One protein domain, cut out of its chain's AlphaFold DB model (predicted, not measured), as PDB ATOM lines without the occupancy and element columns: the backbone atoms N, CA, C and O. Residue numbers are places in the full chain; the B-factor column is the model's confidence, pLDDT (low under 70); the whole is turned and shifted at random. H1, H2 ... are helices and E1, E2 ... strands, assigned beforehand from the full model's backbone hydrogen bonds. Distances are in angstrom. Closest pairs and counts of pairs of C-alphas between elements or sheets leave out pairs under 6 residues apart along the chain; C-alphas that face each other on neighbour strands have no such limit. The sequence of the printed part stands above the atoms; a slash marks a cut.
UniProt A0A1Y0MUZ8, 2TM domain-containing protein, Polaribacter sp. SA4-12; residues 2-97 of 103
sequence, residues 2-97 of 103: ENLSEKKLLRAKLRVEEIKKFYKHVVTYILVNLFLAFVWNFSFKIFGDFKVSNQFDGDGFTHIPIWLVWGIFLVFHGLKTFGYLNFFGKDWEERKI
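Overview. This is residues 2 to 97 of the 103 residues of the protein "2TM domain-containing protein" of Polaribacter sp. SA4-12 (UniProt A0A1Y0MUZ8). Long H1 and shorter H2 run side by side, opposite ways, as a rod with a small sheet, E1 E2 E3, at one end and H3 crosswise on H1. The 96 printed residues, mostly helix, run H1 E1 E2 E3 H2 H3; the sheet is mixed. The whole is only just extended, close to loose, radius of gyration of the C-alphas 19.2 A, spans 64 by 25 by 18 A.

Along the chain. Find E1 at residues 43 to 47, E2 at 50 to 53, E3 at 63 to 65. H1, residues 2 to 38, runs 54.3 A from (99.939, 129.904, 58.825); H2 is 66 to 81; H3, 89 to 97, ends at (97.596, 144.394, 55.536).

Arrangement. Within hydrogen-bond range are N 44 and O 52, 3.0 A, in antiparallel hairpin E1 and E2, and N 53 and O 64, 3.4 A, in parallel E2 and E3. H2 only grazes the sheet. H1 touches H2 with residues 18 to 33 alone, at a shallow tilt of 8 degrees; closest C-alphas are 18 and 81, 6.3 A. Its residues 7 to 14 alone touch H3; closest C-alphas are 10 and 97, 6.5 A. O i to N i+4 pairs are within range throughout H1, 10 of 12 in H2, 4 of 5 in H3.

Size, cuts and confidence. The printed part has no cut and no long link; pLDDT is under 70 for 19 residues.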
ATOM      1  N   GLU A   2      99.000 128.944  59.460       55.59
ATOM      2  CA  GLU A   2      99.939 129.904  58.825       55.59
ATOM      3  C   GLU A   2      99.421 131.357  58.786       55.59
ATOM      4  O   GLU A   2     100.061 132.264  59.318       55.59
ATOM      5  N   ASN A   3      98.179 131.563  58.339       71.75
ATOM      6  CA  ASN A   3      97.622 132.891  58.050       71.75
ATOM      7  C   ASN A   3      97.435 133.834  59.271       71.75
ATOM      8  O   ASN A   3      97.414 135.056  59.130       71.75
ATOM      9  N   LEU A   4      97.274 133.303  60.493       78.62
ATOM     10  CA  LEU A   4      97.067 134.145  61.687       78.62
ATOM     11  C   LEU A   4      98.393 134.715  62.212       78.62
ATOM     12  O   LEU A   4      98.431 135.834  62.728       78.62
ATOM     13  N   SER A   5      99.470 133.936  62.093       82.88
ATOM     14  CA  SER A   5     100.810 134.347  62.515       82.88
ATOM     15  C   SER A   5     101.362 135.438  61.596       82.88
ATOM     16  O   SER A   5     101.815 136.474  62.079       82.88
ATOM     17  N   GLU A   6     101.187 135.277  60.284       84.38
ATOM     18  CA  GLU A   6     101.591 136.243  59.260       84.38
ATOM     19  C   GLU A   6     100.863 137.579  59.418       84.38
ATOM     20  O   GLU A   6     101.502 138.630  59.456       84.38
ATOM     21  N   LYS A   7      99.540 137.561  59.638       83.44
ATOM     22  CA  LYS A   7      98.763 138.783  59.908       83.44
ATOM     23  C   LYS A   7      99.239 139.525  61.155       83.44
ATOM     24  O   LYS A   7      99.295 140.755  61.154       83.44
ATOM     25  N   LYS A   8      99.594 138.806  62.226       84.69
ATOM     26  CA  LYS A   8     100.162 139.420  63.440       84.69
ATOM     27  C   LYS A   8     101.536 140.034  63.168       84.69
ATOM     28  O   LYS A   8     101.800 141.141  63.632       84.69
ATOM     29  N   LEU A   9     102.382 139.353  62.395       88.31
ATOM     30  CA  LEU A   9     103.696 139.860  62.000       88.31
ATOM     31  C   LEU A   9     103.585 141.108  61.112       88.31
ATOM     32  O   LEU A   9     104.295 142.081  61.351       88.31
ATOM     33  N   LEU A  10     102.670 141.123  60.140       87.19
ATOM     34  CA  LEU A  10     102.407 142.281  59.279       87.19
ATOM     35  C   LEU A  10     101.921 143.493  60.079       87.19
ATOM     36  O   LEU A  10     102.451 144.588  59.910       87.19
ATOM     37  N   ARG A  11     100.990 143.290  61.020       84.38
ATOM     38  CA  ARG A  11     100.554 144.344  61.954       84.38
ATOM     39  C   ARG A  11     101.717 144.922  62.751       84.38
ATOM     40  O   ARG A  11     101.863 146.137  62.833       84.38
ATOM     41  N   ALA A  12     102.570 144.062  63.306       88.00
ATOM     42  CA  ALA A  12     103.741 144.510  64.051       88.00
ATOM     43  C   ALA A  12     104.717 145.304  63.163       88.00
ATOM     44  O   ALA A  12     105.209 146.350  63.584       88.00
ATOM     45  N   LYS A  13     104.955 144.859  61.922       88.81
ATOM     46  CA  LYS A  13     105.809 145.568  60.953       88.81
ATOM     47  C   LYS A  13     105.258 146.951  60.602       88.81
ATOM     48  O   LYS A  13     105.998 147.927  60.700       88.81
ATOM     49  N   LEU A  14     103.969 147.041  60.269       86.19
ATOM     50  CA  LEU A  14     103.273 148.304  60.001       86.19
ATOM     51  C   LEU A  14     103.420 149.275  61.171       86.19
ATOM     52  O   LEU A  14     103.809 150.429  60.991       86.19
ATOM     53  N   ARG A  15     103.193 148.774  62.387       86.31
ATOM     54  CA  ARG A  15     103.300 149.571  63.605       86.31
ATOM     55  C   ARG A  15     104.705 150.131  63.812       86.31
ATOM     56  O   ARG A  15     104.867 151.310  64.123       86.31
ATOM     57  N   VAL A  16     105.726 149.299  63.621       91.00
ATOM     58  CA  VAL A  16     107.134 149.714  63.708       91.00
ATOM     59  C   VAL A  16     107.463 150.762  62.646       91.00
ATOM     60  O   VAL A  16     108.175 151.725  62.932       91.00
ATOM     61  N   GLU A  17     106.939 150.614  61.430       89.81
ATOM     62  CA  GLU A  17     107.180 151.563  60.347       89.81
ATOM     63  C   GLU A  17     106.571 152.945  60.635       89.81
ATOM     64  O   GLU A  17     107.236 153.964  60.436       89.81
ATOM     65  N   GLU A  18     105.344 153.000  61.155       87.62
ATOM     66  CA  GLU A  18     104.702 154.254  61.570       87.62
ATOM     67  C   GLU A  18     105.477 154.959  62.682       87.62
ATOM     68  O   GLU A  18     105.752 156.157  62.595       87.62
ATOM     69  N   ILE A  19     105.887 154.204  63.704       90.56
ATOM     70  CA  ILE A  19     106.699 154.719  64.807       90.56
ATOM     71  C   ILE A  19     108.031 155.257  64.269       90.56
ATOM     72  O   ILE A  19     108.445 156.363  64.616       90.56
ATOM     73  N   LYS A  20     108.682 154.536  63.349       92.44
ATOM     74  CA  LYS A  20     109.926 154.981  62.704       92.44
ATOM     75  C   LYS A  20     109.733 156.279  61.914       92.44
ATOM     76  O   LYS A  20     110.603 157.150  61.963       92.44
ATOM     77  N   LYS A  21     108.614 156.440  61.199       92.06
ATOM     78  CA  LYS A  21     108.266 157.691  60.496       92.06
ATOM     79  C   LYS A  21     108.074 158.849  61.476       92.06
ATOM     80  O   LYS A  21     108.580 159.940  61.223       92.06
ATOM     81  N   PHE A  22     107.416 158.609  62.609       93.38
ATOM     82  CA  PHE A  22     107.276 159.609  63.664       93.38
ATOM     83  C   PHE A  22     108.628 160.030  64.250       93.38
ATOM     84  O   PHE A  22     108.924 161.222  64.277       93.38
ATOM     85  N   TYR A  23     109.495 159.081  64.617       93.94
ATOM     86  CA  TYR A  23     110.830 159.402  65.135       93.94
ATOM     87  C   TYR A  23     111.682 160.181  64.136       93.94
ATOM     88  O   TYR A  23     112.366 161.117  64.535       93.94
ATOM     89  N   LYS A  24     111.613 159.862  62.838       95.81
ATOM     90  CA  LYS A  24     112.268 160.684  61.807       95.81
ATOM     91  C   LYS A  24     111.781 162.134  61.851       95.81
ATOM     92  O   LYS A  24     112.603 163.039  61.805       95.81
ATOM     93  N   HIS A  25     110.473 162.356  61.984       94.12
ATOM     94  CA  HIS A  25     109.911 163.704  62.089       94.12
ATOM     95  C   HIS A  25     110.382 164.418  63.370       94.12
ATOM     96  O   HIS A  25     110.792 165.572  63.297       94.12
ATOM     97  N   VAL A  26     110.413 163.726  64.517       95.56
ATOM     98  CA  VAL A  26     110.937 164.271  65.785       95.56
ATOM     99  C   VAL A  26     112.417 164.645  65.670       95.56
ATOM    100  O   VAL A  26     112.811 165.725  66.094       95.56
ATOM    101  N   VAL A  27     113.244 163.784  65.071       96.38
ATOM    102  CA  VAL A  27     114.676 164.055  64.876       96.38
ATOM    103  C   VAL A  27     114.872 165.271  63.977       96.38
ATOM    104  O   VAL A  27     115.612 166.178  64.345       96.38
ATOM    105  N   THR A  28     114.169 165.343  62.843       94.94
ATOM    106  CA  THR A  28     114.191 166.529  61.976       94.94
ATOM    107  C   THR A  28     113.747 167.778  62.733       94.94
ATOM    108  O   THR A  28     114.386 168.820  62.610       94.94
ATOM    109  N   TYR A  29     112.698 167.672  63.556       93.50
ATOM    110  CA  TYR A  29     112.224 168.775  64.385       93.50
ATOM    111  C   TYR A  29     113.319 169.284  65.322       93.50
ATOM    112  O   TYR A  29     113.614 170.477  65.341       93.50
ATOM    113  N   ILE A  30     113.977 168.388  66.054       93.56
ATOM    114  CA  ILE A  30     115.061 168.750  66.971       93.56
ATOM    115  C   ILE A  30     116.232 169.378  66.209       93.56
ATOM    116  O   ILE A  30     116.702 170.438  66.604       93.56
ATOM    117  N   LEU A  31     116.682 168.775  65.104       94.00
ATOM    118  CA  LEU A  31     117.830 169.269  64.337       94.00
ATOM    119  C   LEU A  31     117.604 170.680  63.784       94.00
ATOM    120  O   LEU A  31     118.484 171.529  63.896       94.00
ATOM    121  N   VAL A  32     116.422 170.949  63.227       90.25
ATOM    122  CA  VAL A  32     116.080 172.282  62.714       90.25
ATOM    123  C   VAL A  32     115.979 173.291  63.852       90.25
ATOM    124  O   VAL A  32     116.495 174.394  63.716       90.25
ATOM    125  N   ASN A  33     115.363 172.938  64.984       87.81
ATOM    126  CA  ASN A  33     115.269 173.861  66.116       87.81
ATOM    127  C   ASN A  33     116.631 174.127  66.768       87.81
ATOM    128  O   ASN A  33     116.892 175.258  67.154       87.81
ATOM    129  N   LEU A  34     117.525 173.135  66.834       89.44
ATOM    130  CA  LEU A  34     118.909 173.336  67.275       89.44
ATOM    131  C   LEU A  34     119.678 174.249  66.315       89.44
ATOM    132  O   LEU A  34     120.390 175.145  66.762       89.44
ATOM    133  N   PHE A  35     119.508 174.056  65.004       89.00
ATOM    134  CA  PHE A  35     120.079 174.950  64.001       89.00
ATOM    135  C   PHE A  35     119.554 176.380  64.173       89.00
ATOM    136  O   PHE A  35     120.345 177.316  64.232       89.00
ATOM    137  N   LEU A  36     118.238 176.549  64.321       84.38
ATOM    138  CA  LEU A  36     117.621 177.853  64.549       84.38
ATOM    139  C   LEU A  36     118.114 178.487  65.849       84.38
ATOM    140  O   LEU A  36     118.471 179.655  65.816       84.38
ATOM    141  N   ALA A  37     118.228 177.730  66.943       81.25
ATOM    142  CA  ALA A  37     118.747 178.214  68.222       81.25
ATOM    143  C   ALA A  37     120.187 178.747  68.115       81.25
ATOM    144  O   ALA A  37     120.534 179.707  68.797       81.25
ATOM    145  N   PHE A  38     121.011 178.161  67.242       82.94
ATOM    146  CA  PHE A  38     122.364 178.652  66.968       82.94
ATOM    147  C   PHE A  38     122.372 179.933  66.114       82.94
ATOM    148  O   PHE A  38     123.304 180.733  66.190       82.94
ATOM    149  N   VAL A  39     121.333 180.161  65.307       82.25
ATOM    150  CA  VAL A  39     121.189 181.392  64.528       82.25
ATOM    151  C   VAL A  39     120.718 182.523  65.443       82.25
ATOM    152  O   VAL A  39     119.579 182.546  65.909       82.25
ATOM    153  N   TRP A  40     121.605 183.501  65.652       67.25
ATOM    154  CA  TRP A  40     121.440 184.552  66.658       67.25
ATOM    155  C   TRP A  40     120.119 185.327  66.543       67.25
ATOM    156  O   TRP A  40     119.454 185.502  67.550       67.25
ATOM    157  N   ASN A  41     119.692 185.749  65.347       69.62
ATOM    158  CA  ASN A  41     118.478 186.562  65.159       69.62
ATOM    159  C   ASN A  41     117.705 186.150  63.901       69.62
ATOM    160  O   ASN A  41     117.727 186.839  62.880       69.62
ATOM    161  N   PHE A  42     117.008 185.016  63.965       75.56
ATOM    162  CA  PHE A  42     116.107 184.602  62.892       75.56
ATOM    163  C   PHE A  42     114.666 185.021  63.198       75.56
ATOM    164  O   PHE A  42     114.081 184.611  64.204       75.56
ATOM    165  N   SER A  43     114.088 185.839  62.317       76.12
ATOM    166  CA  SER A  43     112.672 186.196  62.361       76.12
ATOM    167  C   SER A  43     112.120 186.412  60.957       76.12
ATOM    168  O   SER A  43     112.827 186.914  60.085       76.12
ATOM    169  N   PHE A  44     110.862 186.041  60.738       76.75
ATOM    170  CA  PHE A  44     110.192 186.226  59.453       76.75
ATOM    171  C   PHE A  44     108.698 186.529  59.653       76.75
ATOM    172  O   PHE A  44     108.109 186.160  60.671       76.75
ATOM    173  N   LYS A  45     108.096 187.252  58.699       76.62
ATOM    174  CA  LYS A  45     106.668 187.602  58.704       76.62
ATOM    175  C   LYS A  45     105.867 186.557  57.934       76.62
ATOM    176  O   LYS A  45     106.143 186.351  56.758       76.62
ATOM    177  N   ILE A  46     104.866 185.945  58.568       74.31
ATOM    178  CA  ILE A  46     104.042 184.908  57.919       74.31
ATOM    179  C   ILE A  46     102.826 185.523  57.222       74.31
ATOM    180  O   ILE A  46     102.590 185.254  56.049       74.31
ATOM    181  N   PHE A  47     102.065 186.364  57.933       73.12
ATOM    182  CA  PHE A  47     100.826 186.967  57.432       73.12
ATOM    183  C   PHE A  47     100.672 188.402  57.942       73.12
ATOM    184  O   PHE A  47     100.514 188.621  59.141       73.12
ATOM    185  N   GLY A  48     100.697 189.383  57.035       75.62
ATOM    186  CA  GLY A  48     100.595 190.800  57.401       75.62
ATOM    187  C   GLY A  48     101.685 191.205  58.400       75.62
ATOM    188  O   GLY A  48     102.874 191.056  58.118       75.62
ATOM    189  N   ASP A  49     101.276 191.677  59.579       72.81
ATOM    190  CA  ASP A  49     102.180 192.070  60.669       72.81
ATOM    191  C   ASP A  49     102.529 190.942  61.647       72.81
ATOM    192  O   ASP A  49     103.291 191.150  62.590       72.81
ATOM    193  N   PHE A  50     102.043 189.723  61.405       72.88
ATOM    194  CA  PHE A  50     102.361 188.575  62.241       72.88
ATOM    195  C   PHE A  50     103.809 188.110  62.027       72.88
ATOM    196  O   PHE A  50     104.164 187.568  60.972       72.88
ATOM    197  N   LYS A  51     104.643 188.314  63.051       73.94
ATOM    198  CA  LYS A  51     106.069 187.980  63.064       73.94
ATOM    199  C   LYS A  51     106.315 186.729  63.901       73.94
ATOM    200  O   LYS A  51     105.729 186.546  64.963       73.94
ATOM    201  N   VAL A  52     107.205 185.869  63.425       76.44
ATOM    202  CA  VAL A  52     107.606 184.648  64.130       76.44
ATOM    203  C   VAL A  52     109.120 184.659  64.257       76.44
ATOM    204  O   VAL A  52     109.829 184.928  63.284       76.44
ATOM    205  N   SER A  53     109.611 184.437  65.473       76.38
ATOM    206  CA  SER A  53     111.031 184.531  65.816       76.38
ATOM    207  C   SER A  53     111.519 183.275  66.535       76.38
ATOM    208  O   SER A  53     110.753 182.493  67.103       76.38
ATOM    209  N   ASN A  54     112.830 183.062  66.464       76.44
ATOM    210  CA  ASN A  54     113.532 182.064  67.268       76.44
ATOM    211  C   ASN A  54     113.671 182.502  68.748       76.44
ATOM    212  O   ASN A  54     113.780 181.660  69.633       76.44
ATOM    213  N   GLN A  55     113.636 183.808  69.030       69.06
ATOM    214  CA  GLN A  55     113.858 184.358  70.370       69.06
ATOM    215  C   GLN A  55     112.554 184.624  71.136       69.06
ATOM    216  O   GLN A  55     111.531 184.994  70.561       69.06
ATOM    217  N   PHE A  56     112.616 184.468  72.460       61.97
ATOM    218  CA  PHE A  56     111.594 184.967  73.378       61.97
ATOM    219  C   PHE A  56     111.892 186.426  73.710       61.97
ATOM    220  O   PHE A  56     112.453 186.717  74.766       61.97
ATOM    221  N   ASP A  57     111.549 187.352  72.816       58.03
ATOM    222  CA  ASP A  57     111.701 188.769  73.157       58.03
ATOM    223  C   ASP A  57     110.589 189.126  74.150       58.03
ATOM    224  O   ASP A  57     109.417 188.822  73.910       58.03
ATOM    225  N   GLY A  58     110.959 189.730  75.282       54.88
ATOM    226  CA  GLY A  58     110.063 190.065  76.399       54.88
ATOM    227  C   GLY A  58     108.995 191.123  76.088       54.88
ATOM    228  O   GLY A  58     108.238 191.497  76.981       54.88
ATOM    229  N   ASP A  59     108.889 191.565  74.835       56.22
ATOM    230  CA  ASP A  59     108.014 192.644  74.359       56.22
ATOM    231  C   ASP A  59     106.558 192.192  74.114       56.22
ATOM    232  O   ASP A  59     105.908 192.590  73.148       56.22
ATOM    233  N   GLY A  60     106.032 191.348  75.009       52.38
ATOM    234  CA  GLY A  60     104.601 191.063  75.156       52.38
ATOM    235  C   GLY A  60     103.908 190.457  73.930       52.38
ATOM    236  O   GLY A  60     103.301 191.181  73.155       52.38
ATOM    237  N   PHE A  61     103.911 189.124  73.795       55.78
ATOM    238  CA  PHE A  61     103.068 188.339  72.861       55.78
ATOM    239  C   PHE A  61     103.031 188.789  71.380       55.78
ATOM    240  O   PHE A  61     102.206 188.300  70.609       55.78
ATOM    241  N   THR A  62     103.923 189.678  70.951       61.84
ATOM    242  CA  THR A  62     103.960 190.253  69.599       61.84
ATOM    243  C   THR A  62     104.504 189.276  68.549       61.84
ATOM    244  O   THR A  62     104.325 189.488  67.349       61.84
ATOM    245  N   HIS A  63     105.094 188.162  68.987       68.81
ATOM    246  CA  HIS A  63     105.658 187.109  68.146       68.81
ATOM    247  C   HIS A  63     105.409 185.735  68.761       68.81
ATOM    248  O   HIS A  63     105.541 185.532  69.969       68.81
ATOM    249  N   ILE A  64     105.059 184.770  67.908       74.56
ATOM    250  CA  ILE A  64     104.988 183.360  68.303       74.56
ATOM    251  C   ILE A  64     106.364 182.726  68.071       74.56
ATOM    252  O   ILE A  64     106.958 182.941  67.010       74.56
ATOM    253  N   PRO A  65     106.874 181.920  69.016       77.44
ATOM    254  CA  PRO A  65     108.085 181.155  68.796       77.44
ATOM    255  C   PRO A  65     107.945 180.197  67.606       77.44
ATOM    256  O   PRO A  65     106.986 179.423  67.536       77.44
ATOM    257  N   ILE A  66     108.922 180.206  66.691       80.88
ATOM    258  CA  ILE A  66     108.899 179.392  65.455       80.88
ATOM    259  C   ILE A  66     108.576 177.934  65.753       80.88
ATOM    260  O   ILE A  66     107.736 177.339  65.089       80.88
ATOM    261  N   TRP A  67     109.195 177.376  66.784       80.88
ATOM    262  CA  TRP A  67     109.056 175.983  67.183       80.88
ATOM    263  C   TRP A  67     107.624 175.584  67.571       80.88
ATOM    264  O   TRP A  67     107.246 174.429  67.355       80.88
ATOM    265  N   LEU A  68     106.796 176.516  68.056       83.12
ATOM    266  CA  LEU A  68     105.401 176.239  68.416       83.12
ATOM    267  C   LEU A  68     104.495 176.084  67.192       83.12
ATOM    268  O   LEU A  68     103.636 175.204  67.188       83.12
ATOM    269  N   VAL A  69     104.712 176.875  66.136       83.25
ATOM    270  CA  VAL A  69     103.845 176.887  64.941       83.25
ATOM    271  C   VAL A  69     103.748 175.500  64.308       83.25
ATOM    272  O   VAL A  69     102.661 175.025  63.990       83.25
ATOM    273  N   TRP A  70     104.885 174.822  64.160       86.12
ATOM    274  CA  TRP A  70     104.948 173.496  63.544       86.12
ATOM    275  C   TRP A  70     105.098 172.354  64.553       86.12
ATOM    276  O   TRP A  70     104.823 171.202  64.216       86.12
ATOM    277  N   GLY A  71     105.417 172.665  65.813       89.50
ATOM    278  CA  GLY A  71     105.334 171.714  66.923       89.50
ATOM    279  C   GLY A  71     103.920 171.156  67.106       89.50
ATOM    280  O   GLY A  71     103.762 169.980  67.424       89.50
ATOM    281  N   ILE A  72     102.884 171.944  66.797       91.00
ATOM    282  CA  ILE A  72     101.490 171.478  66.788       91.00
ATOM    283  C   ILE A  72     101.298 170.312  65.799       91.00
ATOM    284  O   ILE A  72     100.698 169.298  66.159       91.00
ATOM    285  N   PHE A  73     101.859 170.386  64.585       90.62
ATOM    286  CA  PHE A  73     101.791 169.276  63.621       90.62
ATOM    287  C   PHE A  73     102.525 168.030  64.123       90.62
ATOM    288  O   PHE A  73     102.060 166.913  63.887       90.62
ATOM    289  N   LEU A  74     103.637 168.204  64.842       93.31
ATOM    290  CA  LEU A  74     104.354 167.095  65.469       93.31
ATOM    291  C   LEU A  74     103.496 166.414  66.544       93.31
ATOM    292  O   LEU A  74     103.435 165.186  66.579       93.31
ATOM    293  N   VAL A  75     102.782 167.191  67.367       91.69
ATOM    294  CA  VAL A  75     101.846 166.664  68.373       91.69
ATOM    295  C   VAL A  75     100.714 165.890  67.704       91.69
ATOM    296  O   VAL A  75     100.475 164.742  68.071       91.69
ATOM    297  N   PHE A  76     100.062 166.448  66.679       90.00
ATOM    298  CA  PHE A  76      99.016 165.729  65.941       90.00
ATOM    299  C   PHE A  76      99.538 164.447  65.285       90.00
ATOM    300  O   PHE A  76      98.863 163.416  65.325       90.00
ATOM    301  N   HIS A  77     100.750 164.477  64.723       89.94
ATOM    302  CA  HIS A  77     101.387 163.281  64.181       89.94
ATOM    303  C   HIS A  77     101.622 162.236  65.275       89.94
ATOM    304  O   HIS A  77     101.291 161.076  65.066       89.94
ATOM    305  N   GLY A  78     102.099 162.640  66.455       90.50
ATOM    306  CA  GLY A  78     102.283 161.750  67.602       90.50
ATOM    307  C   GLY A  78     100.969 161.157  68.109       90.50
ATOM    308  O   GLY A  78     100.871 159.946  68.274       90.50
ATOM    309  N   LEU A  79      99.927 161.973  68.281       88.69
ATOM    310  CA  LEU A  79      98.599 161.506  68.698       88.69
ATOM    311  C   LEU A  79      98.013 160.490  67.708       88.69
ATOM    312  O   LEU A  79      97.407 159.504  68.134       88.69
ATOM    313  N   LYS A  80      98.236 160.692  66.403       84.75
ATOM    314  CA  LYS A  80      97.894 159.720  65.358       84.75
ATOM    315  C   LYS A  80      98.747 158.456  65.478       84.75
ATOM    316  O   LYS A  80      98.197 157.363  65.558       84.75
ATOM    317  N   THR A  81     100.074 158.587  65.516       86.75
ATOM    318  CA  THR A  81     100.998 157.446  65.562       86.75
ATOM    319  C   THR A  81     100.780 156.600  66.805       86.75
ATOM    320  O   THR A  81     100.820 155.387  66.704       86.75
ATOM    321  N   PHE A  82     100.488 157.170  67.971       84.94
ATOM    322  CA  PHE A  82     100.267 156.396  69.197       84.94
ATOM    323  C   PHE A  82      98.806 155.981  69.422       84.94
ATOM    324  O   PHE A  82      98.525 155.290  70.396       84.94
ATOM    325  N   GLY A  83      97.898 156.300  68.494       73.44
ATOM    326  CA  GLY A  83      96.505 155.845  68.539       73.44
ATOM    327  C   GLY A  83      95.633 156.574  69.565       73.44
ATOM    328  O   GLY A  83      94.550 156.098  69.890       73.44
ATOM    329  N   TYR A  84      96.082 157.729  70.067       66.31
ATOM    330  CA  TYR A  84      95.308 158.556  71.001       66.31
ATOM    331  C   TYR A  84      94.147 159.271  70.293       66.31
ATOM    332  O   TYR A  84      93.103 159.532  70.882       66.31
ATOM    333  N   LEU A  85      94.320 159.551  68.998       64.62
ATOM    334  CA  LEU A  85      93.277 160.024  68.099       64.62
ATOM    335  C   LEU A  85      93.042 158.946  67.040       64.62
ATOM    336  O   LEU A  85      93.786 158.839  66.067       64.62
ATOM    337  N   ASN A  86      92.011 158.130  67.239       60.47
ATOM    338  CA  ASN A  86      91.693 156.972  66.402       60.47
ATOM    339  C   ASN A  86      91.071 157.365  65.039       60.47
ATOM    340  O   ASN A  86      90.126 156.735  64.579       60.47
ATOM    341  N   PHE A  87      91.568 158.428  64.393       58.59
ATOM    342  CA  PHE A  87      90.956 159.043  63.205       58.59
ATOM    343  C   PHE A  87      90.899 158.118  61.978       58.59
ATOM    344  O   PHE A  87      90.064 158.329  61.107       58.59
ATOM    345  N   PHE A  88      91.776 157.111  61.897       60.47
ATOM    346  CA  PHE A  88      91.843 156.174  60.764       60.47
ATOM    347  C   PHE A  88      91.709 154.691  61.149       60.47
ATOM    348  O   PHE A  88      91.629 153.852  60.255       60.47
ATOM    349  N   GLY A  89      91.598 154.388  62.450       66.62
ATOM    350  CA  GLY A  89      91.132 153.106  62.989       66.62
ATOM    351  C   GLY A  89      91.802 151.822  62.477       66.62
ATOM    352  O   GLY A  89      92.804 151.821  61.764       66.62
ATOM    353  N   LYS A  90      91.185 150.693  62.857       67.06
ATOM    354  CA  LYS A  90      91.510 149.340  62.373       67.06
ATOM    355  C   LYS A  90      91.317 149.198  60.861       67.06
ATOM    356  O   LYS A  90      92.009 148.395  60.249       67.06
ATOM    357  N   ASP A  91      90.437 149.998  60.264       76.50
ATOM    358  CA  ASP A  91      90.112 149.924  58.837       76.50
ATOM    359  C   ASP A  91      91.310 150.301  57.952       76.50
ATOM    360  O   ASP A  91      91.567 149.656  56.934       76.50
ATOM    361  N   TRP A  92      92.092 151.317  58.345       79.88
ATOM    362  CA  TRP A  92      93.328 151.653  57.635       79.88
ATOM    363  C   TRP A  92      94.383 150.551  57.781       79.88
ATOM    364  O   TRP A  92      95.024 150.197  56.788       79.88
ATOM    365  N   GLU A  93      94.543 149.985  58.984       78.50
ATOM    366  CA  GLU A  93      95.472 148.872  59.215       78.50
ATOM    367  C   GLU A  93      95.077 147.641  58.392       78.50
ATOM    368  O   GLU A  93      95.931 147.019  57.765       78.50
ATOM    369  N   GLU A  94      93.789 147.299  58.342       81.62
ATOM    370  CA  GLU A  94      93.281 146.169  57.562       81.62
ATOM    371  C   GLU A  94      93.465 146.374  56.060       81.62
ATOM    372  O   GLU A  94      93.901 145.444  55.378       81.62
ATOM    373  N   ARG A  95      93.239 147.591  55.548       83.44
ATOM    374  CA  ARG A  95      93.545 147.919  54.150       83.44
ATOM    375  C   ARG A  95      95.034 147.765  53.851       83.44
ATOM    376  O   ARG A  95      95.381 147.176  52.837       83.44
ATOM    377  N   LYS A  96      95.913 148.233  54.743       82.69
ATOM    378  CA  LYS A  96      97.363 148.089  54.558       82.69
ATOM    379  C   LYS A  96      97.829 146.643  54.594       82.69
ATOM    380  O   LYS A  96      98.643 146.255  53.770       82.69
ATOM    381  N   ILE A  97      97.300 145.833  55.507       83.56
ATOM    382  CA  ILE A  97      97.596 144.394  55.536       83.56
ATOM    383  C   ILE A  97      97.134 143.731  54.238       83.56
ATOM    384  O   ILE A  97      97.843 142.872  53.731       83.56
TER     385      ILE A  97